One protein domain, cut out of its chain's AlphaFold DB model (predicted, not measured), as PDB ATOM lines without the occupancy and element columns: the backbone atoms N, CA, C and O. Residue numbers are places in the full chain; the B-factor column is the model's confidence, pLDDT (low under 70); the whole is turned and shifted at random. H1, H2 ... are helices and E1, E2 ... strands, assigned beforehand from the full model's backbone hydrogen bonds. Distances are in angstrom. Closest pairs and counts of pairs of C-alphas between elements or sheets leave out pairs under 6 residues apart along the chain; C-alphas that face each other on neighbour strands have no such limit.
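AT A GLANCE: This is residues 9 to 129 of the 130 residues of a protein of Propioniciclava sp. MC1595 (UniProt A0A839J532). One twisted sheet of seven strands is curled like part of a barrel, and helix H1 packs in its hollow. H2 and H3 lie by edge strand E1, and H4 lies by the other edge strand, E7. The printed part has 121 residues, with named elements in the order H1 H2 H3 E1 E2 E3 E4 E5 E6 E7 H4; the sheet is antiparallel, in the order E1 - E2 - E3 - E4 - E5 - E6 - E7. The class is mixed, helices and strands, and the whole is compact, with a radius of gyration of the C-alphas of 13.8 A and spans of 40 by 34 by 29 A.

IN THESE COORDINATES: H1, residues 9 to 15, begins at C-alpha 9 (-23.906, -5.011, -16.679) and is 9.9 A long. H2 is residues 17 to 20 and H3 residues 23 to 26. E1, residues 32 to 37, begins at C-alpha 32 (-11.551, 10.780, -7.105). E2 is residues 44 to 49. E3, residues 54 to 64, is 24.1 A long and bends by 73 degrees at residue 61. E4 is residues 68 to 73. E5, residues 83 to 93, is 31.4 A long, E6, residues 96 to 105, 29.3 A, and E7, residues 108 to 114, 19.7 A. H4, residues 122 to 128, ends at C-alpha 128 (-27.084, 17.147, -9.513).

HOW THE PARTS SIT: The strands form a meander, each the antiparallel neighbour of the one before, and each pair in turn is a hairpin. Within hydrogen-bond range are N 36 and O 46 of E1 and E2, 2.8 A; N 45 and O 58 of E2 and E3, 2.8 A; N 61 and O 70 of E3 and E4, 2.7 A; N 87 and O 69 of E5 and E4, 2.7 A; N 88 and O 100 of E5 and E6, 2.9 A; and N 101 and O 112 of E6 and E7, 2.9 A. E3 pairs in a staggered way, with E2 over residues 54 to 59 and with E4 over 60 to 64. The sheet curls round H1; the closest C-alphas of H1 and E6 are those of Ala 9 and Ala 97, 6.5 A apart. H2 is only just at the sheet's level, with a height over the sheet of 3.7 A; its closest C-alpha to E1 is that of Ala 18, 4.4 A from that of His 34. H3 only grazes the sheet, with residues 23 to 26, and H4 only grazes it, with residues 123 to 127. H3 and H4 only just touch, with 3 pairs of C-alphas within 8 A, the closest those of Ala 25 and Leu 125, 6.5 A apart. H1 and H4 are apart. In H1 every O i to N i+4 pair is within hydrogen-bond range, in H4 1 of 3, with 2 of 4 O i to N i+3 pairs; H2 and H3 are too short for an O i to N i+4 pair.

THE WHOLE: The two C-alphas farthest apart are those of Glu 77 and Asp 94, 41.8 A. The printed part has no cut, and no link between named elements is long. The mean pLDDT of the printed part is 72.2; residues 20 to 30, 76 to 81, 92 to 97 and 105 to 129 are under 70.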
ATOM      1  N   ALA A   9     -23.425  -6.319 -17.077       72.81
ATOM      2  CA  ALA A   9     -23.906  -5.011 -16.679       72.81
ATOM      3  C   ALA A   9     -23.825  -4.741 -15.183       72.81
ATOM      4  O   ALA A   9     -23.456  -3.639 -14.783       72.81
ATOM      5  N   PHE A  10     -24.099  -5.748 -14.360       76.81
ATOM      6  CA  PHE A  10     -23.933  -5.622 -12.918       76.81
ATOM      7  C   PHE A  10     -22.460  -5.457 -12.540       76.81
ATOM      8  O   PHE A  10     -22.136  -4.640 -11.681       76.81
ATOM      9  N   GLU A  11     -21.561  -6.188 -13.198       78.44
ATOM     10  CA  GLU A  11     -20.122  -6.056 -12.961       78.44
ATOM     11  C   GLU A  11     -19.588  -4.696 -13.384       78.44
ATOM     12  O   GLU A  11     -18.886  -4.054 -12.610       78.44
ATOM     13  N   ALA A  12     -19.937  -4.207 -14.575       76.44
ATOM     14  CA  ALA A  12     -19.485  -2.878 -14.970       76.44
ATOM     15  C   ALA A  12     -20.057  -1.788 -14.063       76.44
ATOM     16  O   ALA A  12     -19.348  -0.842 -13.728       76.44
ATOM     17  N   PHE A  13     -21.303  -1.938 -13.611       79.19
ATOM     18  CA  PHE A  13     -21.867  -1.009 -12.645       79.19
ATOM     19  C   PHE A  13     -21.080  -1.051 -11.326       79.19
ATOM     20  O   PHE A  13     -20.607  -0.029 -10.856       79.19
ATOM     21  N   THR A  14     -20.869  -2.227 -10.740       82.69
ATOM     22  CA  THR A  14     -20.323  -2.336  -9.374       82.69
ATOM     23  C   THR A  14     -18.800  -2.284  -9.274       82.69
ATOM     24  O   THR A  14     -18.288  -1.866  -8.238       82.69
ATOM     25  N   LEU A  15     -18.071  -2.683 -10.319       82.50
ATOM     26  CA  LEU A  15     -16.604  -2.797 -10.311       82.50
ATOM     27  C   LEU A  15     -15.910  -1.734 -11.160       82.50
ATOM     28  O   LEU A  15     -14.756  -1.403 -10.904       82.50
ATOM     29  N   ARG A  16     -16.589  -1.196 -12.178       79.75
ATOM     30  CA  ARG A  16     -16.005  -0.232 -13.126       79.75
ATOM     31  C   ARG A  16     -16.542   1.177 -12.877       79.75
ATOM     32  O   ARG A  16     -16.729   1.949 -13.812       79.75
ATOM     33  N   THR A  17     -16.789   1.516 -11.612       78.19
ATOM     34  CA  THR A  17     -17.346   2.814 -11.189       78.19
ATOM     35  C   THR A  17     -16.484   3.993 -11.623       78.19
ATOM     36  O   THR A  17     -17.040   4.997 -12.046       78.19
ATOM     37  N   ALA A  18     -15.152   3.848 -11.639       76.62
ATOM     38  CA  ALA A  18     -14.226   4.843 -12.198       76.62
ATOM     39  C   ALA A  18     -14.563   5.236 -13.641       76.62
ATOM     40  O   ALA A  18     -14.300   6.352 -14.079       76.62
ATOM     41  N   GLU A  19     -15.116   4.296 -14.410       72.44
ATOM     42  CA  GLU A  19     -15.395   4.539 -15.809       72.44
ATOM     43  C   GLU A  19     -16.644   5.374 -15.984       72.44
ATOM     44  O   GLU A  19     -16.656   6.192 -16.890       72.44
ATOM     45  N   TRP A  20     -17.687   5.193 -15.171       69.88
ATOM     46  CA  TRP A  20     -18.992   5.821 -15.403       69.88
ATOM     47  C   TRP A  20     -19.396   6.884 -14.364       69.88
ATOM     48  O   TRP A  20     -20.273   7.703 -14.646       69.88
ATOM     49  N   TRP A  21     -18.759   6.918 -13.194       69.88
ATOM     50  CA  TRP A  21     -19.035   7.868 -12.118       69.88
ATOM     51  C   TRP A  21     -18.087   9.071 -12.230       69.88
ATOM     52  O   TRP A  21     -16.885   8.932 -12.039       69.88
ATOM     53  N   SER A  22     -18.608  10.256 -12.576       62.84
ATOM     54  CA  SER A  22     -17.773  11.462 -12.710       62.84
ATOM     55  C   SER A  22     -17.343  11.997 -11.346       62.84
ATOM     56  O   SER A  22     -18.156  12.091 -10.427       62.84
ATOM     57  N   ALA A  23     -16.090  12.434 -11.251       59.22
ATOM     58  CA  ALA A  23     -15.526  13.088 -10.079       59.22
ATOM     59  C   ALA A  23     -16.250  14.411  -9.718       59.22
ATOM     60  O   ALA A  23     -16.333  14.781  -8.544       59.22
ATOM     61  N   GLU A  24     -16.871  15.076 -10.703       56.28
ATOM     62  CA  GLU A  24     -17.747  16.240 -10.484       56.28
ATOM     63  C   GLU A  24     -19.020  15.876  -9.707       56.28
ATOM     64  O   GLU A  24     -19.458  16.628  -8.840       56.28
ATOM     65  N   ALA A  25     -19.595  14.692  -9.952       57.12
ATOM     66  CA  ALA A  25     -20.789  14.228  -9.234       57.12
ATOM     67  C   ALA A  25     -20.498  13.927  -7.753       57.12
ATOM     68  O   ALA A  25     -21.400  13.910  -6.915       57.12
ATOM     69  N   VAL A  26     -19.225  13.690  -7.449       57.34
ATOM     70  CA  VAL A  26     -18.714  13.270  -6.148       57.34
ATOM     71  C   VAL A  26     -18.232  14.461  -5.305       57.34
ATOM     72  O   VAL A  26     -18.125  14.358  -4.085       57.34
ATOM     73  N   GLY A  27     -18.015  15.620  -5.940       58.53
ATOM     74  CA  GLY A  27     -17.498  16.824  -5.284       58.53
ATOM     75  C   GLY A  27     -15.996  16.753  -4.993       58.53
ATOM     76  O   GLY A  27     -15.504  17.454  -4.116       58.53
ATOM     77  N   SER A  28     -15.255  15.878  -5.680       61.59
ATOM     78  CA  SER A  28     -13.804  15.701  -5.497       61.59
ATOM     79  C   SER A  28     -13.108  15.455  -6.845       61.59
ATOM     80  O   SER A  28     -12.551  14.381  -7.072       61.59
ATOM     81  N   PRO A  29     -13.169  16.439  -7.771       63.59
ATOM     82  CA  PRO A  29     -12.729  16.287  -9.158       63.59
ATOM     83  C   PRO A  29     -11.259  15.877  -9.304       63.59
ATOM     84  O   PRO A  29     -10.933  15.086 -10.185       63.59
ATOM     85  N   ASP A  30     -10.388  16.373  -8.425       67.12
ATOM     86  CA  ASP A  30      -8.936  16.190  -8.540       67.12
ATOM     87  C   ASP A  30      -8.411  14.921  -7.856       67.12
ATOM     88  O   ASP A  30      -7.292  14.483  -8.126       67.12
ATOM     89  N   THR A  31      -9.193  14.330  -6.950       74.56
ATOM     90  CA  THR A  31      -8.736  13.219  -6.106       74.56
ATOM     91  C   THR A  31      -9.545  11.946  -6.287       74.56
ATOM     92  O   THR A  31      -9.057  10.896  -5.886       74.56
ATOM     93  N   PHE A  32     -10.720  11.972  -6.918       80.75
ATOM     94  CA  PHE A  32     -11.551  10.780  -7.105       80.75
ATOM     95  C   PHE A  32     -10.848   9.680  -7.916       80.75
ATOM     96  O   PHE A  32     -10.322   9.929  -9.000       80.75
ATOM     97  N   SER A  33     -10.890   8.442  -7.418       85.12
ATOM     98  CA  SER A  33     -10.474   7.249  -8.162       85.12
ATOM     99  C   SER A  33     -11.681   6.408  -8.575       85.12
ATOM    100  O   SER A  33     -11.897   6.181  -9.764       85.12
ATOM    101  N   HIS A  34     -12.464   5.924  -7.608       84.69
ATOM    102  CA  HIS A  34     -13.624   5.066  -7.863       84.69
ATOM    103  C   HIS A  34     -14.549   4.982  -6.645       84.69
ATOM    104  O   HIS A  34     -14.177   5.351  -5.535       84.69
ATOM    105  N   VAL A  35     -15.756   4.449  -6.842       86.31
ATOM    106  CA  VAL A  35     -16.650   4.046  -5.745       86.31
ATOM    107  C   VAL A  35     -16.544   2.541  -5.542       86.31
ATOM    108  O   VAL A  35     -16.634   1.767  -6.495       86.31
ATOM    109  N   PHE A  36     -16.377   2.127  -4.297       89.75
ATOM    110  CA  PHE A  36     -16.383   0.741  -3.876       89.75
ATOM    111  C   PHE A  36     -17.688   0.409  -3.148       89.75
ATOM    112  O   PHE A  36     -18.109   1.127  -2.238       89.75
ATOM    113  N   PHE A  37     -18.305  -0.707  -3.532       90.19
ATOM    114  CA  PHE A  37     -19.458  -1.284  -2.850       90.19
ATOM    115  C   PHE A  37     -19.026  -2.557  -2.128       90.19
ATOM    116  O   PHE A  37     -18.571  -3.506  -2.769       90.19
ATOM    117  N   GLU A  38     -19.219  -2.624  -0.811       92.12
ATOM    118  CA  GLU A  38     -19.123  -3.904  -0.109       92.12
ATOM    119  C   GLU A  38     -20.271  -4.819  -0.590       92.12
ATOM    120  O   GLU A  38     -21.436  -4.429  -0.482       92.12
ATOM    121  N   PRO A  39     -19.990  -6.025  -1.130       90.19
ATOM    122  CA  PRO A  39     -20.961  -6.843  -1.867       90.19
ATOM    123  C   PRO A  39     -21.914  -7.624  -0.943       90.19
ATOM    124  O   PRO A  39     -22.101  -8.837  -1.072       90.19
ATOM    125  N   VAL A  40     -22.497  -6.934   0.034       88.81
ATOM    126  CA  VAL A  40     -23.366  -7.483   1.073       88.81
ATOM    127  C   VAL A  40     -24.380  -6.430   1.516       88.81
ATOM    128  O   VAL A  40     -24.096  -5.237   1.526       88.81
ATOM    129  N   VAL A  41     -25.580  -6.864   1.901       93.44
ATOM    130  CA  VAL A  41     -26.578  -5.971   2.509       93.44
ATOM    131  C   VAL A  41     -26.049  -5.441   3.846       93.44
ATOM    132  O   VAL A  41     -25.566  -6.216   4.667       93.44
ATOM    133  N   GLY A  42     -26.146  -4.129   4.053       92.00
ATOM    134  CA  GLY A  42     -25.523  -3.408   5.166       92.00
ATOM    135  C   GLY A  42     -24.044  -3.080   4.944       92.00
ATOM    136  O   GLY A  42     -23.421  -2.484   5.818       92.00
ATOM    137  N   GLY A  43     -23.472  -3.462   3.799       92.19
ATOM    138  CA  GLY A  43     -22.108  -3.108   3.421       92.19
ATOM    139  C   GLY A  43     -21.964  -1.616   3.123       92.19
ATOM    140  O   GLY A  43     -22.930  -0.949   2.759       92.19
ATOM    141  N   ARG A  44     -20.756  -1.075   3.258       92.81
ATOM    142  CA  ARG A  44     -20.449   0.328   2.984       92.81
ATOM    143  C   ARG A  44     -20.349   0.600   1.486       92.81
ATOM    144  O   ARG A  44     -19.803  -0.190   0.716       92.81
ATOM    145  N   VAL A  45     -20.814   1.781   1.111       90.00
ATOM    146  CA  VAL A  45     -20.495   2.465  -0.138       90.00
ATOM    147  C   VAL A  45     -19.427   3.490   0.188       90.00
ATOM    148  O   VAL A  45     -19.640   4.369   1.027       90.00
ATOM    149  N   GLN A  46     -18.264   3.345  -0.431       89.12
ATOM    150  CA  GLN A  46     -17.094   4.153  -0.127       89.12
ATOM    151  C   GLN A  46     -16.567   4.794  -1.394       89.12
ATOM    152  O   GLN A  46     -16.413   4.140  -2.417       89.12
ATOM    153  N   GLU A  47     -16.264   6.074  -1.313       87.19
ATOM    154  CA  GLU A  47     -15.436   6.717  -2.312       87.19
ATOM    155  C   GLU A  47     -13.975   6.464  -1.987       87.19
ATOM    156  O   GLU A  47     -13.548   6.634  -0.845       87.19
ATOM    157  N   ILE A  48     -13.223   6.078  -3.006       88.50
ATOM    158  CA  ILE A  48     -11.791   5.868  -2.939       88.50
ATOM    159  C   ILE A  48     -11.128   7.001  -3.712       88.50
ATOM    160  O   ILE A  48     -11.411   7.204  -4.898       88.50
ATOM    161  N   ALA A  49     -10.247   7.732  -3.040       86.19
ATOM    162  CA  ALA A  49      -9.405   8.743  -3.655       86.19
ATOM    163  C   ALA A  49      -8.126   8.121  -4.246       86.19
ATOM    164  O   ALA A  49      -7.749   6.990  -3.940       86.19
ATOM    165  N   SER A  50      -7.440   8.867  -5.106       85.69
ATOM    166  CA  SER A  50      -6.221   8.452  -5.811       85.69
ATOM    167  C   SER A  50      -5.038   8.197  -4.871       85.69
ATOM    168  O   SER A  50      -4.123   7.459  -5.224       85.69
ATOM    169  N   ASP A  51      -5.065   8.771  -3.668       86.12
ATOM    170  CA  ASP A  51      -4.109   8.513  -2.585       86.12
ATOM    171  C   ASP A  51      -4.481   7.283  -1.725       86.12
ATOM    172  O   ASP A  51      -3.752   6.928  -0.799       86.12
ATOM    173  N   GLY A  52      -5.601   6.618  -2.035       86.62
ATOM    174  CA  GLY A  52      -6.132   5.468  -1.305       86.62
ATOM    175  C   GLY A  52      -7.038   5.822  -0.123       86.62
ATOM    176  O   GLY A  52      -7.538   4.907   0.540       86.62
ATOM    177  N   THR A  53      -7.281   7.109   0.147       88.19
ATOM    178  CA  THR A  53      -8.205   7.544   1.200       88.19
ATOM    179  C   THR A  53      -9.613   7.031   0.907       88.19
ATOM    180  O   THR A  53     -10.115   7.168  -0.209       88.19
ATOM    181  N   GLN A  54     -10.257   6.442   1.918       89.12
ATOM    182  CA  GLN A  54     -11.618   5.919   1.815       89.12
ATOM    183  C   GLN A  54     -12.577   6.820   2.583       89.12
ATOM    184  O   GLN A  54     -12.404   7.043   3.782       89.12
ATOM    185  N   THR A  55     -13.609   7.304   1.901       86.69
ATOM    186  CA  THR A  55     -14.654   8.137   2.495       86.69
ATOM    187  C   THR A  55     -15.973   7.393   2.449       86.69
ATOM    188  O   THR A  55     -16.431   6.982   1.384       86.69
ATOM    189  N   PHE A  56     -16.613   7.226   3.603       88.38
ATOM    190  CA  PHE A  56     -17.944   6.638   3.667       88.38
ATOM    191  C   PHE A  56     -18.968   7.555   2.986       88.38
ATOM    192  O   PHE A  56     -19.071   8.738   3.311       88.38
ATOM    193  N   ARG A  57     -19.732   6.995   2.046       86.06
ATOM    194  CA  ARG A  57     -20.775   7.692   1.280       86.06
ATOM    195  C   ARG A  57     -22.172   7.144   1.537       86.06
ATOM    196  O   ARG A  57     -23.140   7.853   1.290       86.06
ATOM    197  N   GLY A  58     -22.293   5.919   2.041       89.88
ATOM    198  CA  GLY A  58     -23.580   5.328   2.389       89.88
ATOM    199  C   GLY A  58     -23.513   3.814   2.529       89.88
ATOM    200  O   GLY A  58     -22.451   3.247   2.767       89.88
ATOM    201  N   GLU A  59     -24.652   3.147   2.388       92.50
ATOM    202  CA  GLU A  59     -24.806   1.718   2.661       92.50
ATOM    203  C   GLU A  59     -25.539   0.999   1.533       92.50
ATOM    204  O   GLU A  59     -26.524   1.494   0.988       92.50
ATOM    205  N   VAL A  60     -25.135  -0.232   1.253       94.06
ATOM    206  CA  VAL A  60     -25.866  -1.158   0.395       94.06
ATOM    207  C   VAL A  60     -27.112  -1.634   1.138       94.06
ATOM    208  O   VAL A  60     -27.034  -2.316   2.158       94.06
ATOM    209  N   LYS A  61     -28.294  -1.296   0.627       93.38
ATOM    210  CA  LYS A  61     -29.587  -1.734   1.174       93.38
ATOM    211  C   LYS A  61     -30.058  -3.043   0.544       93.38
ATOM    212  O   LYS A  61     -30.724  -3.834   1.205       93.38
ATOM    213  N   GLU A  62     -29.682  -3.301  -0.706       93.75
ATOM    214  CA  GLU A  62     -29.983  -4.549  -1.403       93.75
ATOM    215  C   GLU A  62     -28.850  -4.921  -2.362       93.75
ATOM    216  O   GLU A  62     -28.399  -4.091  -3.143       93.75
ATOM    217  N   TRP A  63     -28.430  -6.189  -2.344       91.62
ATOM    218  CA  TRP A  63     -27.427  -6.735  -3.258       91.62
ATOM    219  C   TRP A  63     -27.947  -8.024  -3.900       91.62
ATOM    220  O   TRP A  63     -27.949  -9.092  -3.280       91.62
ATOM    221  N   LYS A  64     -28.428  -7.934  -5.142       89.62
ATOM    222  CA  LYS A  64     -28.875  -9.073  -5.956       89.62
ATOM    223  C   LYS A  64     -28.049  -9.110  -7.243       89.62
ATOM    224  O   LYS A  64     -28.427  -8.460  -8.222       89.62
ATOM    225  N   PRO A  65     -26.946  -9.882  -7.267       85.69
ATOM    226  CA  PRO A  65     -26.070  -9.972  -8.427       85.69
ATOM    227  C   PRO A  65     -26.844 -10.202  -9.727       85.69
ATOM    228  O   PRO A  65     -27.660 -11.121  -9.830       85.69
ATOM    229  N   GLY A  66     -26.614  -9.327 -10.704       80.12
ATOM    230  CA  GLY A  66     -27.236  -9.387 -12.025       80.12
ATOM    231  C   GLY A  66     -28.723  -9.057 -12.100       80.12
ATOM    232  O   GLY A  66     -29.298  -9.214 -13.171       80.12
ATOM    233  N   ARG A  67     -29.345  -8.617 -11.000       84.44
ATOM    234  CA  ARG A  67     -30.776  -8.280 -10.967       84.44
ATOM    235  C   ARG A  67     -31.043  -6.904 -10.395       84.44
ATOM    236  O   ARG A  67     -31.791  -6.148 -10.998       84.44
ATOM    237  N   ARG A  68     -30.471  -6.596  -9.230       87.88
ATOM    238  CA  ARG A  68     -30.823  -5.391  -8.482       87.88
ATOM    239  C   ARG A  68     -29.726  -4.974  -7.513       87.88
ATOM    240  O   ARG A  68     -29.124  -5.814  -6.845       87.88
ATOM    241  N   LEU A  69     -29.506  -3.676  -7.414       88.88
ATOM    242  CA  LEU A  69     -28.661  -3.045  -6.412       88.88
ATOM    243  C   LEU A  69     -29.435  -1.863  -5.838       88.88
ATOM    244  O   LEU A  69     -29.919  -1.031  -6.593       88.88
ATOM    245  N   VAL A  70     -29.542  -1.771  -4.518       91.00
ATOM    246  CA  VAL A  70     -30.084  -0.580  -3.853       91.00
ATOM    247  C   VAL A  70     -29.066  -0.115  -2.838       91.00
ATOM    248  O   VAL A  70     -28.560  -0.929  -2.066       91.00
ATOM    249  N   PHE A  71     -28.762   1.174  -2.822       89.88
ATOM    250  CA  PHE A  71     -27.810   1.747  -1.884       89.88
ATOM    251  C   PHE A  71     -28.155   3.192  -1.543       89.88
ATOM    252  O   PHE A  71     -28.845   3.875  -2.298       89.88
ATOM    253  N   THR A  72     -27.682   3.653  -0.391       87.81
ATOM    254  CA  THR A  72     -27.718   5.066  -0.034       87.81
ATOM    255  C   THR A  72     -26.436   5.763  -0.464       87.81
ATOM    256  O   THR A  72     -25.361   5.161  -0.477       87.81
ATOM    257  N   PHE A  73     -26.554   7.036  -0.823       84.56
ATOM    258  CA  PHE A  73     -25.427   7.870  -1.209       84.56
ATOM    259  C   PHE A  73     -25.630   9.316  -0.750       84.56
ATOM    260  O   PHE A  73     -26.652   9.939  -1.055       84.56
ATOM    261  N   SER A  74     -24.626   9.847  -0.061       77.56
ATOM    262  CA  SER A  74     -24.517  11.237   0.381       77.56
ATOM    263  C   SER A  74     -23.267  11.889  -0.183       77.56
ATOM    264  O   SER A  74     -22.191  11.287  -0.211       77.56
ATOM    265  N   LYS A  75     -23.379  13.173  -0.532       70.56
ATOM    266  CA  LYS A  75     -22.204  14.038  -0.701       70.56
ATOM    267  C   LYS A  75     -21.581  14.332   0.665       70.56
ATOM    268  O   LYS A  75     -22.260  14.249   1.683       70.56
ATOM    269  N   ALA A  76     -20.296  14.692   0.690       65.88
ATOM    270  CA  ALA A  76     -19.580  14.991   1.941       65.88
ATOM    271  C   ALA A  76     -20.306  16.065   2.762       65.88
ATOM    272  O   ALA A  76     -20.397  15.974   3.980       65.88
ATOM    273  N   GLU A  77     -20.836  17.057   2.054       62.59
ATOM    274  CA  GLU A  77     -21.502  18.231   2.608       62.59
ATOM    275  C   GLU A  77     -22.936  17.943   3.080       62.59
ATOM    276  O   GLU A  77     -23.470  18.711   3.873       62.59
ATOM    277  N   ASP A  78     -23.544  16.828   2.650       64.75
ATOM    278  CA  ASP A  78     -24.933  16.463   2.962       64.75
ATOM    279  C   ASP A  78     -25.056  14.996   3.418       64.75
ATOM    280  O   ASP A  78     -25.812  14.170   2.896       64.75
ATOM    281  N   ALA A  79     -24.251  14.646   4.421       66.38
ATOM    282  CA  ALA A  79     -24.292  13.331   5.059       66.38
ATOM    283  C   ALA A  79     -25.577  13.088   5.876       66.38
ATOM    284  O   ALA A  79     -25.860  11.951   6.251       66.38
ATOM    285  N   VAL A  80     -26.348  14.143   6.168       68.19
ATOM    286  CA  VAL A  80     -27.566  14.076   6.992       68.19
ATOM    287  C   VAL A  80     -28.770  13.602   6.174       68.19
ATOM    288  O   VAL A  80     -29.638  12.918   6.718       68.19
ATOM    289  N   HIS A  81     -28.797  13.892   4.871       69.06
ATOM    290  CA  HIS A  81     -29.881  13.496   3.976       69.06
ATOM    291  C   HIS A  81     -29.378  12.603   2.833       69.06
ATOM    292  O   HIS A  81     -29.332  13.020   1.675       69.06
ATOM    293  N   PRO A  82     -29.008  11.338   3.126       75.81
ATOM    294  CA  PRO A  82     -28.599  10.406   2.092       75.81
ATOM    295  C   PRO A  82     -29.734  10.130   1.120       75.81
ATOM    296  O   PRO A  82     -30.840   9.731   1.492       75.81
ATOM    297  N   SER A  83     -29.413  10.272  -0.155       80.00
ATOM    298  CA  SER A  83     -30.289   9.851  -1.229       80.00
ATOM    299  C   SER A  83     -30.294   8.332  -1.357       80.00
ATOM    300  O   SER A  83     -29.310   7.670  -1.020       80.00
ATOM    301  N   THR A  84     -31.394   7.763  -1.840       83.56
ATOM    302  CA  THR A  84     -31.488   6.328  -2.130       83.56
ATOM    303  C   THR A  84     -31.447   6.111  -3.631       83.56
ATOM    304  O   THR A  84     -32.256   6.666  -4.370       83.56
ATOM    305  N   ILE A  85     -30.523   5.269  -4.079       85.06
ATOM    306  CA  ILE A  85     -30.365   4.893  -5.477       85.06
ATOM    307  C   ILE A  85     -30.737   3.419  -5.615       85.06
ATOM    308  O   ILE A  85     -30.172   2.558  -4.940       85.06
ATOM    309  N   SER A  86     -31.700   3.126  -6.485       85.12
ATOM    310  CA  SER A  86     -32.083   1.764  -6.863       85.12
ATOM    311  C   SER A  86     -31.723   1.522  -8.315       85.12
ATOM    312  O   SER A  86     -32.004   2.352  -9.170       85.12
ATOM    313  N   VAL A  87     -31.115   0.382  -8.600       84.44
ATOM    314  CA  VAL A  87     -30.655   0.008  -9.930       84.44
ATOM    315  C   VAL A  87     -31.173  -1.381 -10.246       84.44
ATOM    316  O   VAL A  87     -30.789  -2.344  -9.584       84.44
ATOM    317  N   ASP A  88     -32.031  -1.492 -11.252       84.00
ATOM    318  CA  ASP A  88     -32.546  -2.763 -11.752       84.00
ATOM    319  C   ASP A  88     -31.852  -3.117 -13.074       84.00
ATOM    320  O   ASP A  88     -31.770  -2.306 -13.997       84.00
ATOM    321  N   PHE A  89     -31.367  -4.353 -13.170       79.62
ATOM    322  CA  PHE A  89     -30.678  -4.892 -14.339       79.62
ATOM    323  C   PHE A  89     -31.611  -5.876 -15.044       79.62
ATOM    324  O   PHE A  89     -31.867  -6.977 -14.549       79.62
ATOM    325  N   ILE A  90     -32.133  -5.479 -16.200       79.88
ATOM    326  CA  ILE A  90     -33.098  -6.262 -16.973       79.88
ATOM    327  C   ILE A  90     -32.379  -6.840 -18.182       79.88
ATOM    328  O   ILE A  90     -31.990  -6.112 -19.085       79.88
ATOM    329  N   HIS A  91     -32.205  -8.155 -18.201       71.31
ATOM    330  CA  HIS A  91     -31.588  -8.848 -19.326       71.31
ATOM    331  C   HIS A  91     -32.532  -8.844 -20.538       71.31
ATOM    332  O   HIS A  91     -33.679  -9.279 -20.425       71.31
ATOM    333  N   THR A  92     -32.057  -8.348 -21.678       67.00
ATOM    334  CA  THR A  92     -32.843  -8.177 -22.914       67.00
ATOM    335  C   THR A  92     -32.354  -9.052 -24.077       67.00
ATOM    336  O   THR A  92     -32.949  -9.029 -25.150       67.00
ATOM    337  N   GLY A  93     -31.324  -9.873 -23.859       62.34
ATOM    338  CA  GLY A  93     -30.753 -10.841 -24.807       62.34
ATOM    339  C   GLY A  93     -29.373 -11.300 -24.326       62.34
ATOM    340  O   GLY A  93     -28.884 -10.718 -23.365       62.34
ATOM    341  N   ASP A  94     -28.736 -12.279 -24.983       58.66
ATOM    342  CA  ASP A  94     -27.528 -12.972 -24.479       58.66
ATOM    343  C   ASP A  94     -26.406 -12.048 -23.952       58.66
ATOM    344  O   ASP A  94     -25.784 -12.381 -22.945       58.66
ATOM    345  N   ASP A  95     -26.230 -10.851 -24.531       55.34
ATOM    346  CA  ASP A  95     -25.242  -9.844 -24.095       55.34
ATOM    347  C   ASP A  95     -25.840  -8.449 -23.813       55.34
ATOM    348  O   ASP A  95     -25.115  -7.480 -23.578       55.34
ATOM    349  N   ALA A  96     -27.169  -8.316 -23.833       57.22
ATOM    350  CA  ALA A  96     -27.849  -7.034 -23.674       57.22
ATOM    351  C   ALA A  96     -28.551  -6.937 -22.314       57.22
ATOM    352  O   ALA A  96     -29.230  -7.864 -21.862       57.22
ATOM    353  N   ALA A  97     -28.402  -5.787 -21.657       64.25
ATOM    354  CA  ALA A  97     -29.150  -5.458 -20.457       64.25
ATOM    355  C   ALA A  97     -29.584  -3.990 -20.476       64.25
ATOM    356  O   ALA A  97     -28.789  -3.102 -20.785       64.25
ATOM    357  N   THR A  98     -30.838  -3.753 -20.113       71.00
ATOM    358  CA  THR A  98     -31.376  -2.431 -19.790       71.00
ATOM    359  C   THR A  98     -31.119  -2.180 -18.303       71.00
ATOM    360  O   THR A  98     -31.458  -3.017 -17.462       71.00
ATOM    361  N   VAL A  99     -30.505  -1.045 -17.970       72.81
ATOM    362  CA  VAL A  99     -30.208  -0.644 -16.587       72.81
ATOM    363  C   VAL A  99     -31.165   0.479 -16.203       72.81
ATOM    364  O   VAL A  99     -31.121   1.568 -16.762       72.81
ATOM    365  N   ARG A 100     -32.062   0.230 -15.255       75.50
ATOM    366  CA  ARG A 100     -32.994   1.247 -14.752       75.50
ATOM    367  C   ARG A 100     -32.454   1.813 -13.463       75.50
ATOM    368  O   ARG A 100     -32.210   1.044 -12.544       75.50
ATOM    369  N   ILE A 101     -32.290   3.128 -13.396       77.56
ATOM    370  CA  ILE A 101     -31.791   3.822 -12.213       77.56
ATOM    371  C   ILE A 101     -32.896   4.716 -11.668       77.56
ATOM    372  O   ILE A 101     -33.412   5.597 -12.353       77.56
ATOM    373  N   HIS A 102     -33.233   4.486 -10.411       74.88
ATOM    374  CA  HIS A 102     -34.128   5.304  -9.621       74.88
ATOM    375  C   HIS A 102     -33.321   6.068  -8.590       74.88
ATOM    376  O   HIS A 102     -32.537   5.454  -7.865       74.88
ATOM    377  N   HIS A 103     -33.524   7.375  -8.500       74.50
ATOM    378  CA  HIS A 103     -32.864   8.215  -7.513       74.50
ATOM    379  C   HIS A 103     -33.919   8.969  -6.712       74.50
ATOM    380  O   HIS A 103     -34.654   9.790  -7.248       74.50
ATOM    381  N   LEU A 104     -33.995   8.639  -5.427       70.88
ATOM    382  CA  LEU A 104     -34.914   9.225  -4.462       70.88
ATOM    383  C   LEU A 104     -34.131  10.156  -3.535       70.88
ATOM    384  O   LEU A 104     -33.236   9.708  -2.809       70.88
ATOM    385  N   THR A 105     -34.473  11.440  -3.547       65.44
ATOM    386  CA  THR A 105     -33.878  12.491  -2.707       65.44
ATOM    387  C   THR A 105     -34.984  13.206  -1.935       65.44
ATOM    388  O   THR A 105     -35.637  14.092  -2.476       65.44
ATOM    389  N   GLY A 106     -35.210  12.836  -0.669       63.97
ATOM    390  CA  GLY A 106     -36.272  13.447   0.141       63.97
ATOM    391  C   GLY A 106     -37.662  13.254  -0.482       63.97
ATOM    392  O   GLY A 106     -38.140  12.126  -0.550       63.97
ATOM    393  N   ASP A 107     -38.278  14.351  -0.937       50.41
ATOM    394  CA  ASP A 107     -39.587  14.398  -1.617       50.41
ATOM    395  C   ASP A 107     -39.492  14.330  -3.158       50.41
ATOM    396  O   ASP A 107     -40.512  14.297  -3.845       50.41
ATOM    397  N   GLU A 108     -38.283  14.311  -3.727       51.56
ATOM    398  CA  GLU A 108     -38.083  14.226  -5.173       51.56
ATOM    399  C   GLU A 108     -37.819  12.784  -5.618       51.56
ATOM    400  O   GLU A 108     -36.863  12.133  -5.185       51.56
ATOM    401  N   ASP A 109     -38.668  12.312  -6.529       49.12
ATOM    402  CA  ASP A 109     -38.539  11.028  -7.203       49.12
ATOM    403  C   ASP A 109     -38.086  11.247  -8.654       49.12
ATOM    404  O   ASP A 109     -38.802  11.857  -9.457       49.12
ATOM    405  N   ARG A 110     -36.871  10.799  -8.993       56.50
ATOM    406  CA  ARG A 110     -36.305  10.933 -10.341       56.50
ATOM    407  C   ARG A 110     -35.992   9.561 -10.938       56.50
ATOM    408  O   ARG A 110     -35.145   8.809 -10.452       56.50
ATOM    409  N   PHE A 111     -36.651   9.271 -12.058       47.78
ATOM    410  CA  PHE A 111     -36.534   8.023 -12.810       47.78
ATOM    411  C   PHE A 111     -35.670   8.214 -14.065       47.78
ATOM    412  O   PHE A 111     -35.941   9.093 -14.881       47.78
ATOM    413  N   ASN A 112     -34.665   7.356 -14.259       50.84
ATOM    414  CA  ASN A 112     -33.850   7.294 -15.475       50.84
ATOM    415  C   ASN A 112     -33.780   5.852 -16.012       50.84
ATOM    416  O   ASN A 112     -33.496   4.908 -15.277       50.84
ATOM    417  N   ASN A 113     -34.002   5.672 -17.318       48.97
ATOM    418  CA  ASN A 113     -33.893   4.374 -17.999       48.97
ATOM    419  C   ASN A 113     -32.675   4.370 -18.932       48.97
ATOM    420  O   ASN A 113     -32.551   5.265 -19.767       48.97
ATOM    421  N   TRP A 114     -31.783   3.385 -18.797       55.03
ATOM    422  CA  TRP A 114     -30.646   3.181 -19.700       55.03
ATOM    423  C   TRP A 114     -30.908   1.959 -20.582       55.03
ATOM    424  O   TRP A 114     -30.940   0.832 -20.088       55.03
ATOM    425  N   ASP A 115     -31.051   2.167 -21.889       45.59
ATOM    426  CA  ASP A 115     -31.114   1.087 -22.877       45.59
ATOM    427  C   ASP A 115     -29.748   0.884 -23.550       45.59
ATOM    428  O   ASP A 115     -29.143   1.833 -24.047       45.59
ATOM    429  N   GLY A 116     -29.276  -0.366 -23.579       44.97
ATOM    430  CA  GLY A 116     -27.996  -0.750 -24.185       44.97
ATOM    431  C   GLY A 116     -26.769  -0.523 -23.293       44.97
ATOM    432  O   GLY A 116     -26.777   0.254 -22.337       44.97
ATOM    433  N   PHE A 117     -25.683  -1.241 -23.595       40.91
ATOM    434  CA  PHE A 117     -24.439  -1.139 -22.839       40.91
ATOM    435  C   PHE A 117     -23.571   0.020 -23.356       40.91
ATOM    436  O   PHE A 117     -23.022  -0.058 -24.450       40.91
ATOM    437  N   VAL A 118     -23.392   1.031 -22.493       44.56
ATOM    438  CA  VAL A 118     -22.342   2.078 -22.497       44.56
ATOM    439  C   VAL A 118     -22.629   3.383 -23.284       44.56
ATOM    440  O   VAL A 118     -22.426   3.464 -24.489       44.56
ATOM    441  N   LYS A 119     -22.895   4.441 -22.481       38.19
ATOM    442  CA  LYS A 119     -22.743   5.916 -22.669       38.19
ATOM    443  C   LYS A 119     -23.813   6.672 -23.494       38.19
ATOM    444  O   LYS A 119     -24.131   6.233 -24.591       38.19
ATOM    445  N   PRO A 120     -24.304   7.855 -23.025       48.19
ATOM    446  CA  PRO A 120     -23.541   8.855 -22.260       48.19
ATOM    447  C   PRO A 120     -24.150   9.389 -20.936       48.19
ATOM    448  O   PRO A 120     -25.337   9.664 -20.800       48.19
ATOM    449  N   TYR A 121     -23.215   9.640 -20.016       46.81
ATOM    450  CA  TYR A 121     -23.144  10.361 -18.729       46.81
ATOM    451  C   TYR A 121     -24.064  11.551 -18.407       46.81
ATOM    452  O   TYR A 121     -24.016  12.042 -17.281       46.81
ATOM    453  N   ALA A 122     -24.875  12.062 -19.327       41.12
ATOM    454  CA  ALA A 122     -25.548  13.348 -19.116       41.12
ATOM    455  C   ALA A 122     -26.672  13.292 -18.059       41.12
ATOM    456  O   ALA A 122     -26.966  14.292 -17.411       41.12
ATOM    457  N   ALA A 123     -27.283  12.122 -17.850       42.53
ATOM    458  CA  ALA A 123     -28.508  12.012 -17.059       42.53
ATOM    459  C   ALA A 123     -28.285  11.988 -15.536       42.53
ATOM    460  O   ALA A 123     -29.140  12.479 -14.808       42.53
ATOM    461  N   LEU A 124     -27.151  11.471 -15.040       43.19
ATOM    462  CA  LEU A 124     -26.804  11.570 -13.611       43.19
ATOM    463  C   LEU A 124     -26.322  12.984 -13.257       43.19
ATOM    464  O   LEU A 124     -26.685  13.498 -12.208       43.19
ATOM    465  N   LEU A 125     -25.585  13.650 -14.154       38.97
ATOM    466  CA  LEU A 125     -25.204  15.058 -13.980       38.97
ATOM    467  C   LEU A 125     -26.432  15.980 -13.963       38.97
ATOM    468  O   LEU A 125     -26.525  16.830 -13.085       38.97
ATOM    469  N   GLY A 126     -27.427  15.732 -14.824       39.47
ATOM    470  CA  GLY A 126     -28.701  16.465 -14.824       39.47
ATOM    471  C   GLY A 126     -29.534  16.315 -13.542       39.47
ATOM    472  O   GLY A 126     -30.443  17.108 -13.318       39.47
ATOM    473  N   VAL A 127     -29.223  15.335 -12.684       40.25
ATOM    474  CA  VAL A 127     -29.856  15.175 -11.364       40.25
ATOM    475  C   VAL A 127     -29.154  16.008 -10.280       40.25
ATOM    476  O   VAL A 127     -29.785  16.351  -9.284       40.25
ATOM    477  N   TYR A 128     -27.892  16.401 -10.486       35.41
ATOM    478  CA  TYR A 128     -27.084  17.147  -9.513       35.41
ATOM    479  C   TYR A 128     -26.771  18.601  -9.906       35.41
ATOM    480  O   TYR A 128     -26.186  19.311  -9.091       35.41
ATOM    481  N   THR A 129     -27.147  19.052 -11.107       31.25
ATOM    482  CA  THR A 129     -27.050  20.460 -11.524       31.25
ATOM    483  C   THR A 129     -28.368  21.204 -11.297       31.25
ATOM    484  O   THR A 129     -29.305  21.100 -12.096       31.25
TER     485      THR A 129